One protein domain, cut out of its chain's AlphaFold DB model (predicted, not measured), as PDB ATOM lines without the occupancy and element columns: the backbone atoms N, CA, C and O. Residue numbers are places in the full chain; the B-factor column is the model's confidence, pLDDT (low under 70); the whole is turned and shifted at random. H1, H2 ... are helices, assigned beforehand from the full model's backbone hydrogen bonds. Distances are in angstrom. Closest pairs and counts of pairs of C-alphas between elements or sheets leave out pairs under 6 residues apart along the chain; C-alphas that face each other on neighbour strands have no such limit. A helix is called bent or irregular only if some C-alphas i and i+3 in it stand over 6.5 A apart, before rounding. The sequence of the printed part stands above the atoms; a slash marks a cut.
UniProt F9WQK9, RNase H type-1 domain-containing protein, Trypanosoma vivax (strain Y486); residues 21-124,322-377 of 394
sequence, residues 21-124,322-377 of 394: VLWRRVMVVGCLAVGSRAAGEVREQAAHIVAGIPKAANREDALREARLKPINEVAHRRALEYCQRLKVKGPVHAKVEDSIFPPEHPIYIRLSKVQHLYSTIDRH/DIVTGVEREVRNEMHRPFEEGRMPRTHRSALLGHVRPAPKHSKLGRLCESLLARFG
ATOM      1  N   VAL A  21     294.753 297.690 276.049       34.66
ATOM      2  CA  VAL A  21     293.608 296.898 275.570       34.66
ATOM      3  C   VAL A  21     292.473 296.921 276.594       34.66
ATOM      4  O   VAL A  21     291.309 297.050 276.211       34.66
ATOM      5  N   LEU A  22     292.797 296.872 277.891       27.98
ATOM      6  CA  LEU A  22     291.816 296.912 278.974       27.98
ATOM      7  C   LEU A  22     291.157 298.297 279.094       27.98
ATOM      8  O   LEU A  22     289.933 298.381 279.138       27.98
ATOM      9  N   TRP A  23     291.930 299.387 279.021       27.48
ATOM     10  CA  TRP A  23     291.397 300.757 279.031       27.48
ATOM     11  C   TRP A  23     290.526 301.063 277.803       27.48
ATOM     12  O   TRP A  23     289.514 301.760 277.917       27.48
ATOM     13  N   ARG A  24     290.842 300.493 276.631       32.91
ATOM     14  CA  ARG A  24     289.995 300.612 275.428       32.91
ATOM     15  C   ARG A  24     288.747 299.727 275.483       32.91
ATOM     16  O   ARG A  24     287.691 300.191 275.060       32.91
ATOM     17  N   ARG A  25     288.820 298.517 276.055       30.16
ATOM     18  CA  ARG A  25     287.638 297.680 276.359       30.16
ATOM     19  C   ARG A  25     286.696 298.384 277.340       30.16
ATOM     20  O   ARG A  25     285.494 298.416 277.101       30.16
ATOM     21  N   VAL A  26     287.234 299.021 278.381       28.31
ATOM     22  CA  VAL A  26     286.454 299.787 279.367       28.31
ATOM     23  C   VAL A  26     285.866 301.066 278.761       28.31
ATOM     24  O   VAL A  26     284.745 301.421 279.098       28.31
ATOM     25  N   MET A  27     286.524 301.729 277.803       28.84
ATOM     26  CA  MET A  27     285.902 302.858 277.092       28.84
ATOM     27  C   MET A  27     284.797 302.426 276.120       28.84
ATOM     28  O   MET A  27     283.792 303.123 275.995       28.84
ATOM     29  N   VAL A  28     284.949 301.284 275.441       34.41
ATOM     30  CA  VAL A  28     283.911 300.764 274.537       34.41
ATOM     31  C   VAL A  28     282.707 300.246 275.327       34.41
ATOM     32  O   VAL A  28     281.591 300.493 274.901       34.41
ATOM     33  N   VAL A  29     282.900 299.606 276.485       33.53
ATOM     34  CA  VAL A  29     281.810 298.992 277.272       33.53
ATOM     35  C   VAL A  29     281.272 299.919 278.377       33.53
ATOM     36  O   VAL A  29     280.065 300.020 278.572       33.53
ATOM     37  N   GLY A  30     282.138 300.662 279.069       25.41
ATOM     38  CA  GLY A  30     281.787 301.523 280.206       25.41
ATOM     39  C   GLY A  30     281.178 302.878 279.824       25.41
ATOM     40  O   GLY A  30     280.253 303.342 280.492       25.41
ATOM     41  N   CYS A  31     281.591 303.494 278.706       29.02
ATOM     42  CA  CYS A  31     280.928 304.713 278.214       29.02
ATOM     43  C   CYS A  31     279.535 304.442 277.614       29.02
ATOM     44  O   CYS A  31     278.735 305.373 277.509       29.02
ATOM     45  N   LEU A  32     279.217 303.191 277.254       36.28
ATOM     46  CA  LEU A  32     277.896 302.804 276.745       36.28
ATOM     47  C   LEU A  32     276.822 302.729 277.843       36.28
ATOM     48  O   LEU A  32     275.647 302.887 277.531       36.28
ATOM     49  N   ALA A  33     277.179 302.528 279.116       30.91
ATOM     50  CA  ALA A  33     276.188 302.329 280.181       30.91
ATOM     51  C   ALA A  33     275.768 303.639 280.877       30.91
ATOM     52  O   ALA A  33     274.580 303.931 280.972       30.91
ATOM     53  N   VAL A  34     276.722 304.468 281.312       29.98
ATOM     54  CA  VAL A  34     276.422 305.721 282.047       29.98
ATOM     55  C   VAL A  34     276.203 306.903 281.091       29.98
ATOM     56  O   VAL A  34     275.388 307.784 281.352       29.98
ATOM     57  N   GLY A  35     276.854 306.887 279.922       40.56
ATOM     58  CA  GLY A  35     276.666 307.892 278.873       40.56
ATOM     59  C   GLY A  35     275.390 307.715 278.042       40.56
ATOM     60  O   GLY A  35     274.974 308.663 277.380       40.56
ATOM     61  N   SER A  36     274.741 306.544 278.063       51.84
ATOM     62  CA  SER A  36     273.562 306.268 277.223       51.84
ATOM     63  C   SER A  36     272.257 306.832 277.766       51.84
ATOM     64  O   SER A  36     271.395 307.178 276.958       51.84
ATOM     65  N   ARG A  37     272.103 306.969 279.091       51.62
ATOM     66  CA  ARG A  37     270.879 307.522 279.693       51.62
ATOM     67  C   ARG A  37     270.771 309.027 279.425       51.62
ATOM     68  O   ARG A  37     269.830 309.451 278.761       51.62
ATOM     69  N   ALA A  38     271.810 309.792 279.766       58.19
ATOM     70  CA  ALA A  38     271.890 311.223 279.456       58.19
ATOM     71  C   ALA A  38     271.875 311.504 277.937       58.19
ATOM     72  O   ALA A  38     271.203 312.422 277.471       58.19
ATOM     73  N   ALA A  39     272.564 310.688 277.124       60.81
ATOM     74  CA  ALA A  39     272.487 310.814 275.666       60.81
ATOM     75  C   ALA A  39     271.101 310.439 275.110       60.81
ATOM     76  O   ALA A  39     270.679 310.990 274.094       60.81
ATOM     77  N   GLY A  40     270.393 309.514 275.760       65.50
ATOM     78  CA  GLY A  40     269.029 309.118 275.427       65.50
ATOM     79  C   GLY A  40     268.020 310.237 275.671       65.50
ATOM     80  O   GLY A  40     267.206 310.497 274.787       65.50
ATOM     81  N   GLU A  41     268.127 310.922 276.809       69.75
ATOM     82  CA  GLU A  41     267.286 312.066 277.194       69.75
ATOM     83  C   GLU A  41     267.507 313.270 276.270       69.75
ATOM     84  O   GLU A  41     266.552 313.840 275.742       69.75
ATOM     85  N   VAL A  42     268.769 313.613 275.976       68.19
ATOM     86  CA  VAL A  42     269.090 314.701 275.036       68.19
ATOM     87  C   VAL A  42     268.592 314.384 273.623       68.19
ATOM     88  O   VAL A  42     268.081 315.268 272.933       68.19
ATOM     89  N   ARG A  43     268.710 313.124 273.179       69.50
ATOM     90  CA  ARG A  43     268.215 312.692 271.862       69.50
ATOM     91  C   ARG A  43     266.697 312.794 271.770       69.50
ATOM     92  O   ARG A  43     266.182 313.212 270.740       69.50
ATOM     93  N   GLU A  44     265.992 312.407 272.822       73.81
ATOM     94  CA  GLU A  44     264.536 312.503 272.901       73.81
ATOM     95  C   GLU A  44     264.074 313.957 272.883       73.81
ATOM     96  O   GLU A  44     263.288 314.337 272.018       73.81
ATOM     97  N   GLN A  45     264.651 314.804 273.737       72.62
ATOM     98  CA  GLN A  45     264.358 316.234 273.746       72.62
ATOM     99  C   GLN A  45     264.576 316.864 272.365       72.62
ATOM    100  O   GLN A  45     263.755 317.651 271.892       72.62
ATOM    101  N   ALA A  46     265.662 316.491 271.694       70.00
ATOM    102  CA  ALA A  46     265.945 316.937 270.346       70.00
ATOM    103  C   ALA A  46     264.945 316.413 269.303       70.00
ATOM    104  O   ALA A  46     264.580 317.150 268.390       70.00
ATOM    105  N   ALA A  47     264.477 315.171 269.446       72.94
ATOM    106  CA  ALA A  47     263.474 314.589 268.566       72.94
ATOM    107  C   ALA A  47     262.165 315.391 268.612       72.94
ATOM    108  O   ALA A  47     261.639 315.763 267.568       72.94
ATOM    109  N   HIS A  48     261.698 315.757 269.808       73.00
ATOM    110  CA  HIS A  48     260.511 316.604 269.964       73.00
ATOM    111  C   HIS A  48     260.677 317.980 269.310       73.00
ATOM    112  O   HIS A  48     259.749 318.479 268.674       73.00
ATOM    113  N   ILE A  49     261.869 318.576 269.412       70.25
ATOM    114  CA  ILE A  49     262.173 319.880 268.807       70.25
ATOM    115  C   ILE A  49     262.179 319.797 267.279       70.25
ATOM    116  O   ILE A  49     261.518 320.598 266.623       70.25
ATOM    117  N   VAL A  50     262.899 318.824 266.715       67.44
ATOM    118  CA  VAL A  50     263.023 318.647 265.259       67.44
ATOM    119  C   VAL A  50     261.686 318.246 264.634       67.44
ATOM    120  O   VAL A  50     261.341 318.744 263.566       67.44
ATOM    121  N   ALA A  51     260.916 317.383 265.301       66.81
ATOM    122  CA  ALA A  51     259.588 316.977 264.850       66.81
ATOM    123  C   ALA A  51     258.514 318.061 265.075       66.81
ATOM    124  O   ALA A  51     257.434 317.987 264.492       66.81
ATOM    125  N   GLY A  52     258.788 319.067 265.916       65.69
ATOM    126  CA  GLY A  52     257.831 320.116 266.271       65.69
ATOM    127  C   GLY A  52     256.623 319.603 267.064       65.69
ATOM    128  O   GLY A  52     255.556 320.216 267.004       65.69
ATOM    129  N   ILE A  53     256.774 318.489 267.790       68.19
ATOM    130  CA  ILE A  53     255.692 317.839 268.543       68.19
ATOM    131  C   ILE A  53     255.822 318.092 270.057       68.19
ATOM    132  O   ILE A  53     256.938 318.275 270.549       68.19
ATOM    133  N   PRO A  54     254.713 318.113 270.827       69.25
ATOM    134  CA  PRO A  54     254.757 318.351 272.273       69.25
ATOM    135  C   PRO A  54     255.664 317.359 273.011       69.25
ATOM    136  O   PRO A  54     255.760 316.200 272.615       69.25
ATOM    137  N   LYS A  55     256.273 317.781 274.129       70.88
ATOM    138  CA  LYS A  55     257.107 316.903 274.980       70.88
ATOM    139  C   LYS A  55     256.347 315.699 275.554       70.88
ATOM    140  O   LYS A  55     256.969 314.707 275.886       70.88
ATOM    141  N   ALA A  56     255.025 315.804 275.684       73.19
ATOM    142  CA  ALA A  56     254.163 314.719 276.149       73.19
ATOM    143  C   ALA A  56     253.821 313.695 275.047       73.19
ATOM    144  O   ALA A  56     253.163 312.699 275.324       73.19
ATOM    145  N   ALA A  57     254.216 313.949 273.792       69.75
ATOM    146  CA  ALA A  57     254.002 313.004 272.703       69.75
ATOM    147  C   ALA A  57     254.860 311.745 272.894       69.75
ATOM    148  O   ALA A  57     255.907 311.783 273.536       69.75
ATOM    149  N   ASN A  58     254.439 310.633 272.292       79.38
ATOM    150  CA  ASN A  58     255.188 309.384 272.360       79.38
ATOM    151  C   ASN A  58     256.618 309.564 271.810       79.38
ATOM    152  O   ASN A  58     256.819 310.040 270.687       79.38
ATOM    153  N   ARG A  59     257.607 309.120 272.587       74.00
ATOM    154  CA  ARG A  59     259.031 309.120 272.240       74.00
ATOM    155  C   ARG A  59     259.318 308.468 270.888       74.00
ATOM    156  O   ARG A  59     260.161 308.956 270.134       74.00
ATOM    157  N   GLU A  60     258.657 307.355 270.577       73.56
ATOM    158  CA  GLU A  60     258.877 306.665 269.302       73.56
ATOM    159  C   GLU A  60     258.393 307.487 268.110       73.56
ATOM    160  O   GLU A  60     259.098 307.571 267.103       73.56
ATOM    161  N   ASP A  61     257.244 308.148 268.246       71.75
ATOM    162  CA  ASP A  61     256.708 309.043 267.220       71.75
ATOM    163  C   ASP A  61     257.652 310.236 267.009       71.75
ATOM    164  O   ASP A  61     257.975 310.573 265.870       71.75
ATOM    165  N   ALA A  62     258.194 310.803 268.095       73.31
ATOM    166  CA  ALA A  62     259.181 311.884 268.037       73.31
ATOM    167  C   ALA A  62     260.429 311.485 267.246       73.31
ATOM    168  O   ALA A  62     260.871 312.213 266.358       73.31
ATOM    169  N   LEU A  63     261.001 310.318 267.549       73.06
ATOM    170  CA  LEU A  63     262.211 309.825 266.893       73.06
ATOM    171  C   LEU A  63     261.981 309.509 265.410       73.06
ATOM    172  O   LEU A  63     262.841 309.833 264.587       73.06
ATOM    173  N   ARG A  64     260.825 308.922 265.066       71.56
ATOM    174  CA  ARG A  64     260.433 308.637 263.677       71.56
ATOM    175  C   ARG A  64     260.251 309.927 262.879       71.56
ATOM    176  O   ARG A  64     260.799 310.050 261.785       71.56
ATOM    177  N   GLU A  65     259.545 310.912 263.429       70.44
ATOM    178  CA  GLU A  65     259.303 312.188 262.746       70.44
ATOM    179  C   GLU A  65     260.571 313.038 262.610       70.44
ATOM    180  O   GLU A  65     260.800 313.637 261.555       70.44
ATOM    181  N   ALA A  66     261.428 313.026 263.636       70.50
ATOM    182  CA  ALA A  66     262.700 313.742 263.652       70.50
ATOM    183  C   ALA A  66     263.804 313.086 262.814       70.50
ATOM    184  O   ALA A  66     264.852 313.698 262.610       70.50
ATOM    185  N   ARG A  67     263.597 311.847 262.340       70.00
ATOM    186  CA  ARG A  67     264.576 311.074 261.553       70.00
ATOM    187  C   ARG A  67     265.952 310.962 262.235       70.00
ATOM    188  O   ARG A  67     266.983 310.916 261.562       70.00
ATOM    189  N   LEU A  68     265.988 310.929 263.569       67.62
ATOM    190  CA  LEU A  68     267.237 310.796 264.326       67.62
ATOM    191  C   LEU A  68     267.666 309.330 264.405       67.62
ATOM    192  O   LEU A  68     266.851 308.455 264.700       67.62
ATOM    193  N   LYS A  69     268.964 309.059 264.211       64.44
ATOM    194  CA  LYS A  69     269.500 307.702 264.359       64.44
ATOM    195  C   LYS A  69     269.382 307.231 265.817       64.44
ATOM    196  O   LYS A  69     269.743 307.988 266.728       64.44
ATOM    197  N   PRO A  70     268.927 305.994 266.079       65.88
ATOM    198  CA  PRO A  70     268.954 305.456 267.430       65.88
ATOM    199  C   PRO A  70     270.397 305.255 267.937       65.88
ATOM    200  O   PRO A  70     271.353 305.169 267.175       65.88
ATOM    201  N   ILE A  71     270.583 305.250 269.260       63.38
ATOM    202  CA  ILE A  71     271.912 305.247 269.907       63.38
ATOM    203  C   ILE A  71     272.718 303.983 269.592       63.38
ATOM    204  O   ILE A  71     273.946 304.030 269.500       63.38
ATOM    205  N   ASN A  72     272.015 302.875 269.361       70.75
ATOM    206  CA  ASN A  72     272.600 301.637 268.875       70.75
ATOM    207  C   ASN A  72     273.318 301.859 267.530       70.75
ATOM    208  O   ASN A  72     274.395 301.313 267.350       70.75
ATOM    209  N   GLU A  73     272.820 302.700 266.621       73.44
ATOM    210  CA  GLU A  73     273.468 302.992 265.332       73.44
ATOM    211  C   GLU A  73     274.861 303.592 265.499       73.44
ATOM    212  O   GLU A  73     275.793 303.225 264.786       73.44
ATOM    213  N   VAL A  74     275.032 304.485 266.476       72.06
ATOM    214  CA  VAL A  74     276.331 305.105 266.761       72.06
ATOM    215  C   VAL A  74     277.315 304.064 267.297       72.06
ATOM    216  O   VAL A  74     278.480 304.053 266.889       72.06
ATOM    217  N   ALA A  75     276.850 303.166 268.171       77.75
ATOM    218  CA  ALA A  75     277.657 302.059 268.675       77.75
ATOM    219  C   ALA A  75     278.056 301.097 267.543       77.75
ATOM    220  O   ALA A  75     279.237 300.790 267.401       77.75
ATOM    221  N   HIS A  76     277.113 300.711 266.675       83.50
ATOM    222  CA  HIS A  76     277.384 299.863 265.510       83.50
ATOM    223  C   HIS A  76     278.374 300.511 264.541       83.50
ATOM    224  O   HIS A  76     279.293 299.838 264.083       83.50
ATOM    225  N   ARG A  77     278.251 301.819 264.269       85.44
ATOM    226  CA  ARG A  77     279.212 302.563 263.437       85.44
ATOM    227  C   ARG A  77     280.627 302.472 264.007       85.44
ATOM    228  O   ARG A  77     281.572 302.212 263.267       85.44
ATOM    229  N   ARG A  78     280.788 302.704 265.315       85.12
ATOM    230  CA  ARG A  78     282.102 302.673 265.979       85.12
ATOM    231  C   ARG A  78     282.680 301.267 266.061       85.12
ATOM    232  O   ARG A  78     283.872 301.108 265.814       85.12
ATOM    233  N   ALA A  79     281.849 300.273 266.361       87.44
ATOM    234  CA  ALA A  79     282.235 298.867 266.346       87.44
ATOM    235  C   ALA A  79     282.711 298.445 264.949       87.44
ATOM    236  O   ALA A  79     283.801 297.898 264.819       87.44
ATOM    237  N   LEU A  80     281.956 298.801 263.905       90.38
ATOM    238  CA  LEU A  80     282.321 298.541 262.515       90.38
ATOM    239  C   LEU A  80     283.641 299.221 262.135       90.38
ATOM    240  O   LEU A  80     284.535 298.573 261.600       90.38
ATOM    241  N   GLU A  81     283.795 300.511 262.440       90.56
ATOM    242  CA  GLU A  81     285.037 301.249 262.179       90.56
ATOM    243  C   GLU A  81     286.239 300.593 262.875       90.56
ATOM    244  O   GLU A  81     287.314 300.473 262.287       90.56
ATOM    245  N   TYR A  82     286.067 300.158 264.123       89.25
ATOM    246  CA  TYR A  82     287.127 299.516 264.892       89.25
ATOM    247  C   TYR A  82     287.486 298.128 264.347       89.25
ATOM    248  O   TYR A  82     288.667 297.873 264.112       89.25
ATOM    249  N   CYS A  83     286.486 297.285 264.070       89.56
ATOM    250  CA  CYS A  83     286.634 295.986 263.404       89.56
ATOM    251  C   CYS A  83     287.437 296.130 262.102       89.56
ATOM    252  O   CYS A  83     288.489 295.516 261.939       89.56
ATOM    253  N   GLN A  84     287.034 297.052 261.224       90.19
ATOM    254  CA  GLN A  84     287.720 297.269 259.951       90.19
ATOM    255  C   GLN A  84     289.161 297.766 260.124       90.19
ATOM    256  O   GLN A  84     290.067 297.327 259.421       90.19
ATOM    257  N   ARG A  85     289.424 298.640 261.103       88.44
ATOM    258  CA  ARG A  85     290.797 299.076 261.417       88.44
ATOM    259  C   ARG A  85     291.679 297.937 261.933       88.44
ATOM    260  O   ARG A  85     292.887 297.994 261.716       88.44
ATOM    261  N   LEU A  86     291.123 296.945 262.633       86.12
ATOM    262  CA  LEU A  86     291.878 295.765 263.067       86.12
ATOM    263  C   LEU A  86     292.274 294.893 261.870       86.12
ATOM    264  O   LEU A  86     293.450 294.550 261.767       86.12
ATOM    265  N   LYS A  87     291.357 294.655 260.918       84.94
ATOM    266  CA  LYS A  87     291.649 293.912 259.672       84.94
ATOM    267  C   LYS A  87     292.827 294.496 258.907       84.94
ATOM    268  O   LYS A  87     293.742 293.781 258.504       84.94
ATOM    269  N   VAL A  88     292.842 295.818 258.758       86.75
ATOM    270  CA  VAL A  88     293.874 296.519 257.984       86.75
ATOM    271  C   VAL A  88     295.259 296.460 258.654       86.75
ATOM    272  O   VAL A  88     296.281 296.586 257.978       86.75
ATOM    273  N   LYS A  89     295.329 296.228 259.972       83.81
ATOM    274  CA  LYS A  89     296.598 296.099 260.713       83.81
ATOM    275  C   LYS A  89     297.253 294.719 260.590       83.81
ATOM    276  O   LYS A  89     298.390 294.557 261.029       83.81
ATOM    277  N   GLY A  90     296.578 293.751 259.970       80.81
ATOM    278  CA  GLY A  90     297.142 292.447 259.627       80.81
ATOM    279  C   GLY A  90     296.698 291.290 260.535       80.81
ATOM    280  O   GLY A  90     295.913 291.471 261.468       80.81
ATOM    281  N   PRO A  91     297.211 290.072 260.277       80.31
ATOM    282  CA  PRO A  91     296.637 288.817 260.780       80.31
ATOM    283  C   PRO A  91     296.694 288.660 262.304       80.31
ATOM    284  O   PRO A  91     295.808 288.049 262.895       80.31
ATOM    285  N   VAL A  92     297.692 289.252 262.971       81.56
ATOM    286  CA  VAL A  92     297.775 289.246 264.444       81.56
ATOM    287  C   VAL A  92     296.577 289.973 265.062       81.56
ATOM    288  O   VAL A  92     296.072 289.567 266.102       81.56
ATOM    289  N   HIS A  93     296.114 291.048 264.425       81.31
ATOM    290  CA  HIS A  93     294.991 291.848 264.910       81.31
ATOM    291  C   HIS A  93     293.635 291.307 264.448       81.31
ATOM    292  O   HIS A  93     292.645 291.555 265.129       81.31
ATOM    293  N   ALA A  94     293.597 290.521 263.369       76.50
ATOM    294  CA  ALA A  94     292.403 289.776 262.969       76.50
ATOM    295  C   ALA A  94     291.972 288.774 264.059       76.50
ATOM    296  O   ALA A  94     290.813 288.744 264.439       76.50
ATOM    297  N   LYS A  95     292.912 288.068 264.703       80.12
ATOM    298  CA  LYS A  95     292.575 287.183 265.842       80.12
ATOM    299  C   LYS A  95     291.960 287.930 267.035       80.12
ATOM    300  O   LYS A  95     291.148 287.382 267.773       80.12
ATOM    301  N   VAL A  96     292.372 289.184 267.246       82.88
ATOM    302  CA  VAL A  96     291.801 290.054 268.288       82.88
ATOM    303  C   VAL A  96     290.402 290.517 267.890       82.88
ATOM    304  O   VAL A  96     289.530 290.607 268.749       82.88
ATOM    305  N   GLU A  97     290.178 290.794 266.605       84.56
ATOM    306  CA  GLU A  97     288.848 291.084 266.070       84.56
ATOM    307  C   GLU A  97     287.892 289.918 266.326       84.56
ATOM    308  O   GLU A  97     286.869 290.154 266.960       84.56
ATOM    309  N   ASP A  98     288.251 288.692 265.935       81.56
ATOM    310  CA  ASP A  98     287.393 287.504 266.079       81.56
ATOM    311  C   ASP A  98     286.983 287.257 267.544       81.56
ATOM    312  O   ASP A  98     285.876 286.811 267.837       81.56
ATOM    313  N   SER A  99     287.860 287.603 268.497       83.31
ATOM    314  CA  SER A  99     287.568 287.513 269.933       83.31
ATOM    315  C   SER A  99     286.639 288.621 270.453       83.31
ATOM    316  O   SER A  99     285.998 288.434 271.488       83.31
ATOM    317  N   ILE A 100     286.606 289.794 269.812       85.69
ATOM    318  CA  ILE A 100     285.797 290.949 270.243       85.69
ATOM    319  C   ILE A 100     284.447 290.976 269.515       85.69
ATOM    320  O   ILE A 100     283.440 291.354 270.111       85.69
ATOM    321  N   PHE A 101     284.431 290.590 268.242       87.12
ATOM    322  CA  PHE A 101     283.269 290.592 267.367       87.12
ATOM    323  C   PHE A 101     283.089 289.184 266.790       87.12
ATOM    324  O   PHE A 101     283.641 288.885 265.735       87.12
ATOM    325  N   PRO A 102     282.336 288.304 267.470       84.94
ATOM    326  CA  PRO A 102     282.071 286.973 266.940       84.94
ATOM    327  C   PRO A 102     281.239 287.066 265.642       84.94
ATOM    328  O   PRO A 102     280.565 288.081 265.435       84.94
ATOM    329  N   PRO A 103     281.252 286.047 264.761       83.25
ATOM    330  CA  PRO A 103     280.585 286.088 263.452       83.25
ATOM    331  C   PRO A 103     279.092 286.458 263.491       83.25
ATOM    332  O   PRO A 103     278.573 287.053 262.547       83.25
ATOM    333  N   GLU A 104     278.406 286.172 264.597       86.25
ATOM    334  CA  GLU A 104     276.991 286.484 264.827       86.25
ATOM    335  C   GLU A 104     276.753 287.967 265.165       86.25
ATOM    336  O   GLU A 104     275.609 288.423 265.249       86.25
ATOM    337  N   HIS A 105     277.816 288.752 265.372       85.94
ATOM    338  CA  HIS A 105     277.701 290.151 265.758       85.94
ATOM    339  C   HIS A 105     276.964 290.952 264.663       85.94
ATOM    340  O   HIS A 105     277.374 290.932 263.497       85.94
ATOM    341  N   PRO A 106     275.958 291.788 265.006       86.25
ATOM    342  CA  PRO A 106     275.139 292.530 264.033       86.25
ATOM    343  C   PRO A 106     275.896 293.464 263.072       86.25
ATOM    344  O   PRO A 106     275.312 294.003 262.131       86.25
ATOM    345  N   ILE A 107     277.193 293.693 263.301       89.19
ATOM    346  CA  ILE A 107     278.031 294.500 262.407       89.19
ATOM    347  C   ILE A 107     278.305 293.769 261.096       89.19
ATOM    348  O   ILE A 107     278.416 294.438 260.074       89.19
ATOM    349  N   TYR A 108     278.364 292.433 261.098       90.62
ATOM    350  CA  TYR A 108     278.628 291.651 259.892       90.62
ATOM    351  C   TYR A 108     277.415 291.627 258.957       90.62
ATOM    352  O   TYR A 108     277.579 291.813 257.756       90.62
ATOM    353  N   ILE A 109     276.196 291.564 259.508       90.31
ATOM    354  CA  ILE A 109     274.941 291.735 258.748       90.31
ATOM    355  C   ILE A 109     274.871 293.125 258.098       90.31
ATOM    356  O   ILE A 109     274.348 293.295 257.003       90.31
ATOM    357  N   ARG A 110     275.382 294.155 258.776       90.44
ATOM    358  CA  ARG A 110     275.430 295.516 258.224       90.44
ATOM    359  C   ARG A 110     276.522 295.660 257.170       90.44
ATOM    360  O   ARG A 110     276.314 296.337 256.173       90.44
ATOM    361  N   LEU A 111     277.675 295.039 257.399       92.50
ATOM    362  CA  LEU A 111     278.813 295.075 256.492       92.50
ATOM    363  C   LEU A 111     278.524 294.359 255.169       92.50
ATOM    364  O   LEU A 111     278.920 294.865 254.120       92.50
ATOM    365  N   SER A 112     277.821 293.223 255.208       92.81
ATOM    366  CA  SER A 112     277.494 292.442 254.009       92.81
ATOM    367  C   SER A 112     276.730 293.262 252.964       92.81
ATOM    368  O   SER A 112     276.929 293.061 251.768       92.81
ATOM    369  N   LYS A 113     275.956 294.268 253.401       91.75
ATOM    370  CA  LYS A 113     275.204 295.183 252.527       91.75
ATOM    371  C   LYS A 113     276.074 295.924 251.524       91.75
ATOM    372  O   LYS A 113     275.629 296.159 250.414       91.75
ATOM    373  N   VAL A 114     277.314 296.254 251.883       93.69
ATOM    374  CA  VAL A 114     278.245 296.972 250.993       93.69
ATOM    375  C   VAL A 114     279.435 296.124 250.567       93.69
ATOM    376  O   VAL A 114     280.313 296.607 249.860       93.69
ATOM    377  N   GLN A 115     279.501 294.862 250.991       92.06
ATOM    378  CA  GLN A 115     280.637 293.989 250.696       92.06
ATOM    379  C   GLN A 115     280.780 293.696 249.198       92.06
ATOM    380  O   GLN A 115     281.888 293.504 248.720       92.06
ATOM    381  N   HIS A 116     279.682 293.734 248.441       92.50
ATOM    382  CA  HIS A 116     279.710 293.600 246.985       92.50
ATOM    383  C   HIS A 116     280.313 294.827 246.265       92.50
ATOM    384  O   HIS A 116     280.660 294.727 245.093       92.50
ATOM    385  N   LEU A 117     280.466 295.967 246.955       92.12
ATOM    386  CA  LEU A 117     280.978 297.224 246.388       92.12
ATOM    387  C   LEU A 117     282.506 297.359 246.475       92.12
ATOM    388  O   LEU A 117     283.066 298.338 245.978       92.12
ATOM    389  N   TYR A 118     283.200 296.420 247.124       93.12
ATOM    390  CA  TYR A 118     284.659 296.422 247.206       93.12
ATOM    391  C   TYR A 118     285.221 295.008 247.364       93.12
ATOM    392  O   TYR A 118     284.662 294.169 248.061       93.12
ATOM    393  N   SER A 119     286.376 294.750 246.755       88.38
ATOM    394  CA  SER A 119     287.065 293.456 246.867       88.38
ATOM    395  C   SER A 119     288.183 293.462 247.908       88.38
ATOM    396  O   SER A 119     288.475 292.445 248.530       88.38
ATOM    397  N   THR A 120     288.831 294.612 248.100       90.69
ATOM    398  CA  THR A 120     289.981 294.767 248.993       90.69
ATOM    399  C   THR A 120     289.859 296.046 249.804       90.69
ATOM    400  O   THR A 120     289.244 297.019 249.365       90.69
ATOM    401  N   ILE A 121     290.442 296.038 251.001       90.25
ATOM    402  CA  ILE A 121     290.542 297.217 251.863       90.25
ATOM    403  C   ILE A 121     291.951 297.783 251.716       90.25
ATOM    404  O   ILE A 121     292.926 297.027 251.693       90.25
ATOM    405  N   ASP A 122     292.058 299.106 251.610       89.00
ATOM    406  CA  ASP A 122     293.346 299.781 251.519       89.00
ATOM    407  C   ASP A 122     294.218 299.446 252.733       89.00
ATOM    408  O   ASP A 122     293.756 299.440 253.878       89.00
ATOM    409  N   ARG A 123     295.486 299.128 252.469       82.12
ATOM    410  CA  ARG A 123     296.421 298.651 253.489       82.12
ATOM    411  C   ARG A 123     296.891 299.804 254.366       82.12
ATOM    412  O   ARG A 123     297.024 300.944 253.923       82.12
ATOM    413  N   HIS A 124     297.215 299.491 255.619       74.88
ATOM    414  CA  HIS A 124     297.859 300.454 256.500       74.88
ATOM    415  C   HIS A 124     299.331 300.596 256.102       74.88
ATOM    416  O   HIS A 124     300.154 299.729 256.396       74.88
ATOM    417  N   ASP A 322     285.141 304.935 254.048       91.44
ATOM    418  CA  ASP A 322     284.203 304.814 252.932       91.44
ATOM    419  C   ASP A 322     283.281 303.612 253.138       91.44
ATOM    420  O   ASP A 322     282.069 303.751 253.032       91.44
ATOM    421  N   ILE A 323     283.829 302.476 253.584       93.06
ATOM    422  CA  ILE A 323     283.044 301.288 253.965       93.06
ATOM    423  C   ILE A 323     282.045 301.633 255.071       93.06
ATOM    424  O   ILE A 323     280.857 301.345 254.955       93.06
ATOM    425  N   VAL A 324     282.504 302.287 256.144       91.88
ATOM    426  CA  VAL A 324     281.630 302.695 257.255       91.88
ATOM    427  C   VAL A 324     280.547 303.661 256.771       91.88
ATOM    428  O   VAL A 324     279.395 303.539 257.181       91.88
ATOM    429  N   THR A 325     280.895 304.606 255.898       89.94
ATOM    430  CA  THR A 325     279.946 305.592 255.366       89.94
ATOM    431  C   THR A 325     278.929 304.957 254.416       89.94
ATOM    432  O   THR A 325     277.752 305.306 254.496       89.94
ATOM    433  N   GLY A 326     279.350 304.004 253.581       90.25
ATOM    434  CA  GLY A 326     278.473 303.216 252.716       90.25
ATOM    435  C   GLY A 326     277.473 302.400 253.530       90.25
ATOM    436  O   GLY A 326     276.271 302.526 253.326       90.25
ATOM    437  N   VAL A 327     277.935 301.663 254.552       91.44
ATOM    438  CA  VAL A 327     277.033 300.933 255.468       91.44
ATOM    439  C   VAL A 327     276.029 301.879 256.122       91.44
ATOM    440  O   VAL A 327     274.844 301.572 256.225       91.44
ATOM    441  N   GLU A 328     276.482 303.046 256.578       87.44
ATOM    442  CA  GLU A 328     275.580 304.037 257.157       87.44
ATOM    443  C   GLU A 328     274.571 304.603 256.159       87.44
ATOM    444  O   GLU A 328     273.491 305.016 256.590       87.44
ATOM    445  N   ARG A 329     274.920 304.685 254.869       86.00
ATOM    446  CA  ARG A 329     273.995 305.114 253.822       86.00
ATOM    447  C   ARG A 329     272.950 304.038 253.570       86.00
ATOM    448  O   ARG A 329     271.777 304.372 253.662       86.00
ATOM    449  N   GLU A 330     273.349 302.780 253.427       87.38
ATOM    450  CA  GLU A 330     272.426 301.649 253.260       87.38
ATOM    451  C   GLU A 330     271.438 301.520 254.422       87.38
ATOM    452  O   GLU A 330     270.224 301.506 254.225       87.38
ATOM    453  N   VAL A 331     271.934 301.535 255.663       83.94
ATOM    454  CA  VAL A 331     271.065 301.459 256.850       83.94
ATOM    455  C   VAL A 331     270.096 302.643 256.907       83.94
ATOM    456  O   VAL A 331     268.928 302.482 257.254       83.94
ATOM    457  N   ARG A 332     270.557 303.846 256.552       79.19
ATOM    458  CA  ARG A 332     269.699 305.034 256.509       79.19
ATOM    459  C   ARG A 332     268.650 304.932 255.400       79.19
ATOM    460  O   ARG A 332     267.501 305.286 255.646       79.19
ATOM    461  N   ASN A 333     269.027 304.454 254.217       80.88
ATOM    462  CA  ASN A 333     268.120 304.278 253.087       80.88
ATOM    463  C   ASN A 333     267.017 303.271 253.439       80.88
ATOM    464  O   ASN A 333     265.844 303.566 253.254       80.88
ATOM    465  N   GLU A 334     267.353 302.142 254.068       82.12
ATOM    466  CA  GLU A 334     266.360 301.175 254.556       82.12
ATOM    467  C   GLU A 334     265.417 301.756 255.614       82.12
ATOM    468  O   GLU A 334     264.214 301.500 255.573       82.12
ATOM    469  N   MET A 335     265.944 302.553 256.550       74.44
ATOM    470  CA  MET A 335     265.122 303.241 257.550       74.44
ATOM    471  C   MET A 335     264.169 304.259 256.914       74.44
ATOM    472  O   MET A 335     263.089 304.508 257.453       74.44
ATOM    473  N   HIS A 336     264.562 304.875 255.796       69.00
ATOM    474  CA  HIS A 336     263.775 305.901 255.114       69.00
ATOM    475  C   HIS A 336     262.860 305.365 254.014       69.00
ATOM    476  O   HIS A 336     261.835 305.989 253.753       69.00
ATOM    477  N   ARG A 337     263.142 304.192 253.448       75.75
ATOM    478  CA  ARG A 337     262.353 303.583 252.371       75.75
ATOM    479  C   ARG A 337     260.845 303.494 252.689       75.75
ATOM    480  O   ARG A 337     260.056 303.959 251.872       75.75
ATOM    481  N   PRO A 338     260.399 303.062 253.891       69.88
ATOM    482  CA  PRO A 338     258.972 303.069 254.231       69.88
ATOM    483  C   PRO A 338     258.334 304.466 254.257       69.88
ATOM    484  O   PRO A 338     257.124 304.584 254.079       69.88
ATOM    485  N   PHE A 339     259.114 305.525 254.506       65.69
ATOM    486  CA  PHE A 339     258.615 306.901 254.442       65.69
ATOM    487  C   PHE A 339     258.402 307.353 252.999       65.69
ATOM    488  O   PHE A 339     257.398 307.999 252.720       65.69
ATOM    489  N   GLU A 340     259.346 307.046 252.108       64.94
ATOM    490  CA  GLU A 340     259.283 307.421 250.688       64.94
ATOM    491  C   GLU A 340     258.142 306.701 249.967       64.94
ATOM    492  O   GLU A 340     257.462 307.286 249.132       64.94
ATOM    493  N   GLU A 341     257.868 305.460 250.360       75.12
ATOM    494  CA  GLU A 341     256.812 304.630 249.775       75.12
ATOM    495  C   GLU A 341     255.436 304.842 250.431       75.12
ATOM    496  O   GLU A 341     254.488 304.125 250.119       75.12
ATOM    497  N   GLY A 342     255.314 305.764 251.395       66.38
ATOM    498  CA  GLY A 342     254.056 306.009 252.115       66.38
ATOM    499  C   GLY A 342     253.581 304.837 252.988       66.38
ATOM    500  O   GLY A 342     252.446 304.834 253.454       66.38
ATOM    501  N   ARG A 343     254.448 303.849 253.241       69.38
ATOM    502  CA  ARG A 343     254.164 302.619 254.008       69.38
ATOM    503  C   ARG A 343     254.413 302.765 255.511       69.38
ATOM    504  O   ARG A 343     254.349 301.786 256.254       69.38
ATOM    505  N   MET A 344     254.752 303.966 255.971       65.44
ATOM    506  CA  MET A 344     255.089 304.215 257.367       65.44
ATOM    507  C   MET A 344     253.853 304.040 258.267       65.44
ATOM    508  O   MET A 344     252.801 304.604 257.954       65.44
ATOM    509  N   PRO A 345     253.961 303.315 259.402       61.44
ATOM    510  CA  PRO A 345     252.903 303.302 260.401       61.44
ATOM    511  C   PRO A 345     252.572 304.738 260.792       61.44
ATOM    512  O   PRO A 345     253.480 305.518 261.100       61.44
ATOM    513  N   ARG A 346     251.286 305.096 260.753       63.25
ATOM    514  CA  ARG A 346     250.856 306.452 261.088       63.25
ATOM    515  C   ARG A 346     251.285 306.758 262.524       63.25
ATOM    516  O   ARG A 346     250.797 306.135 263.459       63.25
ATOM    517  N   THR A 347     252.189 307.724 262.699       67.75
ATOM    518  CA  THR A 347     252.366 308.379 264.001       67.75
ATOM    519  C   THR A 347     251.047 309.030 264.389       67.75
ATOM    520  O   THR A 347     250.297 309.454 263.499       67.75
ATOM    521  N   HIS A 348     250.766 309.169 265.687       66.81
ATOM    522  CA  HIS A 348     249.514 309.783 266.146       66.81
ATOM    523  C   HIS A 348     249.251 311.135 265.472       66.81
ATOM    524  O   HIS A 348     248.130 311.443 265.078       66.81
ATOM    525  N   ARG A 349     250.307 311.924 265.247       67.69
ATOM    526  CA  ARG A 349     250.204 313.204 264.549       67.69
ATOM    527  C   ARG A 349     249.973 313.057 263.048       67.69
ATOM    528  O   ARG A 349     249.153 313.784 262.503       67.69
ATOM    529  N   SER A 350     250.672 312.151 262.364       64.94
ATOM    530  CA  SER A 350     250.460 311.940 260.923       64.94
ATOM    531  C   SER A 350     249.059 311.408 260.604       64.94
ATOM    532  O   SER A 350     248.508 311.780 259.570       64.94
ATOM    533  N   ALA A 351     248.461 310.629 261.515       65.56
ATOM    534  CA  ALA A 351     247.061 310.220 261.438       65.56
ATOM    535  C   ALA A 351     246.098 311.415 261.523       65.56
ATOM    536  O   ALA A 351     245.094 311.429 260.819       65.56
ATOM    537  N   LEU A 352     246.423 312.416 262.348       63.53
ATOM    538  CA  LEU A 352     245.598 313.608 262.570       63.53
ATOM    539  C   LEU A 352     245.809 314.715 261.521       63.53
ATOM    540  O   LEU A 352     244.877 315.452 261.225       63.53
ATOM    541  N   LEU A 353     247.023 314.859 260.975       65.25
ATOM    542  CA  LEU A 353     247.430 316.006 260.142       65.25
ATOM    543  C   LEU A 353     247.853 315.636 258.711       65.25
ATOM    544  O   LEU A 353     248.457 316.457 258.024       65.25
ATOM    545  N   GLY A 354     247.609 314.403 258.259       63.41
ATOM    546  CA  GLY A 354     247.833 314.005 256.861       63.41
ATOM    547  C   GLY A 354     249.277 314.178 256.374       63.41
ATOM    548  O   GLY A 354     249.505 314.659 255.271       63.41
ATOM    549  N   HIS A 355     250.264 313.818 257.202       58.56
ATOM    550  CA  HIS A 355     251.708 313.945 256.919       58.56
ATOM    551  C   HIS A 355     252.268 315.376 256.766       58.56
ATOM    552  O   HIS A 355     253.462 315.530 256.489       58.56
ATOM    553  N   VAL A 356     251.486 316.431 257.028       58.22
ATOM    554  CA  VAL A 356     251.987 317.816 256.999       58.22
ATOM    555  C   VAL A 356     253.033 318.030 258.102       58.22
ATOM    556  O   VAL A 356     252.785 317.790 259.290       58.22
ATOM    557  N   ARG A 357     254.237 318.478 257.729       54.81
ATOM    558  CA  ARG A 357     255.301 318.835 258.683       54.81
ATOM    559  C   ARG A 357     255.105 320.268 259.190       54.81
ATOM    560  O   ARG A 357     254.973 321.166 258.366       54.81
ATOM    561  N   PRO A 358     255.116 320.509 260.512       50.75
ATOM    562  CA  PRO A 358     255.064 321.855 261.043       50.75
ATOM    563  C   PRO A 358     256.434 322.514 260.873       50.75
ATOM    564  O   PRO A 358     257.471 321.846 260.879       50.75
ATOM    565  N   ALA A 359     256.446 323.840 260.749       48.62
ATOM    566  CA  ALA A 359     257.685 324.597 260.840       48.62
ATOM    567  C   ALA A 359     258.324 324.349 262.225       48.62
ATOM    568  O   ALA A 359     257.604 324.385 263.232       48.62
ATOM    569  N   PRO A 360     259.644 324.096 262.312       50.56
ATOM    570  CA  PRO A 360     260.310 323.904 263.594       50.56
ATOM    571  C   PRO A 360     260.060 325.122 264.487       50.56
ATOM    572  O   PRO A 360     260.430 326.241 264.129       50.56
ATOM    573  N   LYS A 361     259.435 324.937 265.658       49.25
ATOM    574  CA  LYS A 361     259.329 326.028 266.636       49.25
ATOM    575  C   LYS A 361     260.740 326.401 267.092       49.25
ATOM    576  O   LYS A 361     261.533 325.514 267.406       49.25
ATOM    577  N   HIS A 362     261.032 327.703 267.158       47.22
ATOM    578  CA  HIS A 362     262.317 328.302 267.556       47.22
ATOM    579  C   HIS A 362     262.706 328.038 269.026       47.22
ATOM    580  O   HIS A 362     263.012 328.956 269.784       47.22
ATOM    581  N   SER A 363     262.708 326.785 269.463       54.59
ATOM    582  CA  SER A 363     263.331 326.404 270.724       54.59
ATOM    583  C   SER A 363     264.843 326.367 270.502       54.59
ATOM    584  O   SER A 363     265.360 325.564 269.727       54.59
ATOM    585  N   LYS A 364     265.559 327.309 271.126       55.47
ATOM    586  CA  LYS A 364     267.024 327.340 271.090       55.47
ATOM    587  C   LYS A 364     267.549 326.083 271.782       55.47
ATOM    588  O   LYS A 364     267.362 325.906 272.984       55.47
ATOM    589  N   LEU A 365     268.198 325.214 271.019       56.72
ATOM    590  CA  LEU A 365     268.995 324.125 271.569       56.72
ATOM    591  C   LEU A 365     270.243 324.727 272.227       56.72
ATOM    592  O   LEU A 365     270.866 325.639 271.688       56.72
ATOM    593  N   GLY A 366     270.626 324.234 273.405       59.66
ATOM    594  CA  GLY A 366     271.933 324.571 273.972       59.66
ATOM    595  C   GLY A 366     273.062 323.993 273.109       59.66
ATOM    596  O   GLY A 366     272.868 322.979 272.439       59.66
ATOM    597  N   ARG A 367     274.270 324.572 273.172       57.03
ATOM    598  CA  ARG A 367     275.441 324.128 272.377       57.03
ATOM    599  C   ARG A 367     275.735 322.625 272.488       57.03
ATOM    600  O   ARG A 367     276.137 321.999 271.508       57.03
ATOM    601  N   LEU A 368     275.536 322.036 273.670       52.72
ATOM    602  CA  LEU A 368     275.696 320.595 273.891       52.72
ATOM    603  C   LEU A 368     274.641 319.783 273.133       52.72
ATOM    604  O   LEU A 368     274.991 318.811 272.468       52.72
ATOM    605  N   CYS A 369     273.376 320.209 273.170       54.84
ATOM    606  CA  CYS A 369     272.297 319.553 272.439       54.84
ATOM    607  C   CYS A 369     272.473 319.700 270.924       54.84
ATOM    608  O   CYS A 369     272.275 318.721 270.219       54.84
ATOM    609  N   GLU A 370     272.917 320.857 270.422       60.81
ATOM    610  CA  GLU A 370     273.253 321.047 268.998       60.81
ATOM    611  C   GLU A 370     274.409 320.140 268.544       60.81
ATOM    612  O   GLU A 370     274.334 319.503 267.494       60.81
ATOM    613  N   SER A 371     275.467 320.033 269.354       59.19
ATOM    614  CA  SER A 371     276.636 319.192 269.049       59.19
ATOM    615  C   SER A 371     276.302 317.698 269.093       59.19
ATOM    616  O   SER A 371     276.801 316.915 268.281       59.19
ATOM    617  N   LEU A 372     275.462 317.281 270.045       56.84
ATOM    618  CA  LEU A 372     274.961 315.910 270.138       56.84
ATOM    619  C   LEU A 372     273.988 315.611 268.995       56.84
ATOM    620  O   LEU A 372     274.085 314.551 268.384       56.84
ATOM    621  N   LEU A 373     273.132 316.561 268.624       59.66
ATOM    622  CA  LEU A 373     272.256 316.454 267.461       59.66
ATOM    623  C   LEU A 373     273.022 316.267 266.162       59.66
ATOM    624  O   LEU A 373     272.697 315.349 265.423       59.66
ATOM    625  N   ALA A 374     274.071 317.049 265.910       59.31
ATOM    626  CA  ALA A 374     274.927 316.866 264.735       59.31
ATOM    627  C   ALA A 374     275.629 315.493 264.708       59.31
ATOM    628  O   ALA A 374     276.027 315.006 263.653       59.31
ATOM    629  N   ARG A 375     275.790 314.845 265.871       57.25
ATOM    630  CA  ARG A 375     276.321 313.476 265.975       57.25
ATOM    631  C   ARG A 375     275.265 312.395 265.725       57.25
ATOM    632  O   ARG A 375     275.637 311.319 265.264       57.25
ATOM    633  N   PHE A 376     273.990 312.654 266.026       54.91
ATOM    634  CA  PHE A 376     272.878 311.715 265.808       54.91
ATOM    635  C   PHE A 376     272.188 311.889 264.448       54.91
ATOM    636  O   PHE A 376     271.725 310.913 263.859       54.91
ATOM    637  N   GLY A 377     272.125 313.116 263.942       49.81
ATOM    638  CA  GLY A 377     271.672 313.478 262.610       49.81
ATOM    639  C   GLY A 377     272.888 313.817 261.765       49.81
ATOM    640  O   GLY A 377     273.579 314.791 262.023       49.81
TER     641      GLY A 377
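This is residues 21 to 124 and 322 to 377 of the 394 residues of the protein "RNase H type-1 domain-containing protein" of Trypanosoma vivax (strain Y486) (UniProt F9WQK9). Three long helices, H1, H3 and H6, run roughly lengthwise in loose tiers, with H3 between kinked H1 and H6. At one end H4 folds back along H3 while H5 crosses H3 and H6; toward the other end lie H2 and little H7, and H8 packs across H1. The printed part has 160 residues with eight named helices, H1 to H8 in chain order, and no named strand: all helix. It is only just loose, close to compact, with a radius of gyration of the C-alphas of 18.6 A, and elongated, spanning 57 by 35 by 24 A.

H1, residues 21 to 51, has a kink of 53 degrees near residue 37; it is neither bent nor irregular, but only just: C-alphas 34 and 37 are 6.3 A apart. With residues 44 to 51 alone it touches H2, residues 59 to 66, about perpendicular at 77 degrees; the closest C-alphas, of Ala 51 and Ala 66, are 4.6 A apart. With residues 39 to 46 alone it touches H8, residues 367 to 376, at 76 degrees, closest at C-alphas 42 and 369, 6.4 A. H1 is close to but not clearly touching the hub H3, residues 71 to 88; C-alphas 40 and 71, the closest, are 7.3 A apart. H3 forms a hairpin with H4, residues 91 to 100, at a shallow tilt of 24 degrees, closest at C-alphas 86 and 93, 5.3 A. H3 touches H5, residues 106 to 115, at a steep tilt of 64 degrees, closest at C-alphas 80 and 107, 5.9 A. H3 touches H6, residues 322 to 340, opposite ways at a shallow tilt of 29 degrees, closest at C-alphas 81 and 324, 6.2 A. H5 and H6 touch at 83 degrees, closest at C-alphas 114 and 327, 6.1 A. H7, residues 348 to 353, touches no helix but is near H2. In H2, H3, H7 and H8 every O i to N i+4 pair is within hydrogen-bond range; in H1 20 of 27 are, in H4 5 of 6, in H5 4 of 6 and in H6 13 of 15.

H1 begins at C-alpha 21 (293.608, 296.898, 275.570) and is 40.9 A long; H3 is 26.5 A and H6 25.2 A. H6 is irregular, only just, with C-alphas 335 and 338 7.0 A apart. H8 ends at C-alpha 376 (272.878, 311.715, 265.808).

Residues 125 to 321 are cut out; C-alphas 124 and 322 are 14.8 A apart. The link from H7 to H8 is long, 13 residues. Mean pLDDT of the printed part is 70.2; 73 residues are under 70, among them 21 to 43 and 342 to 377.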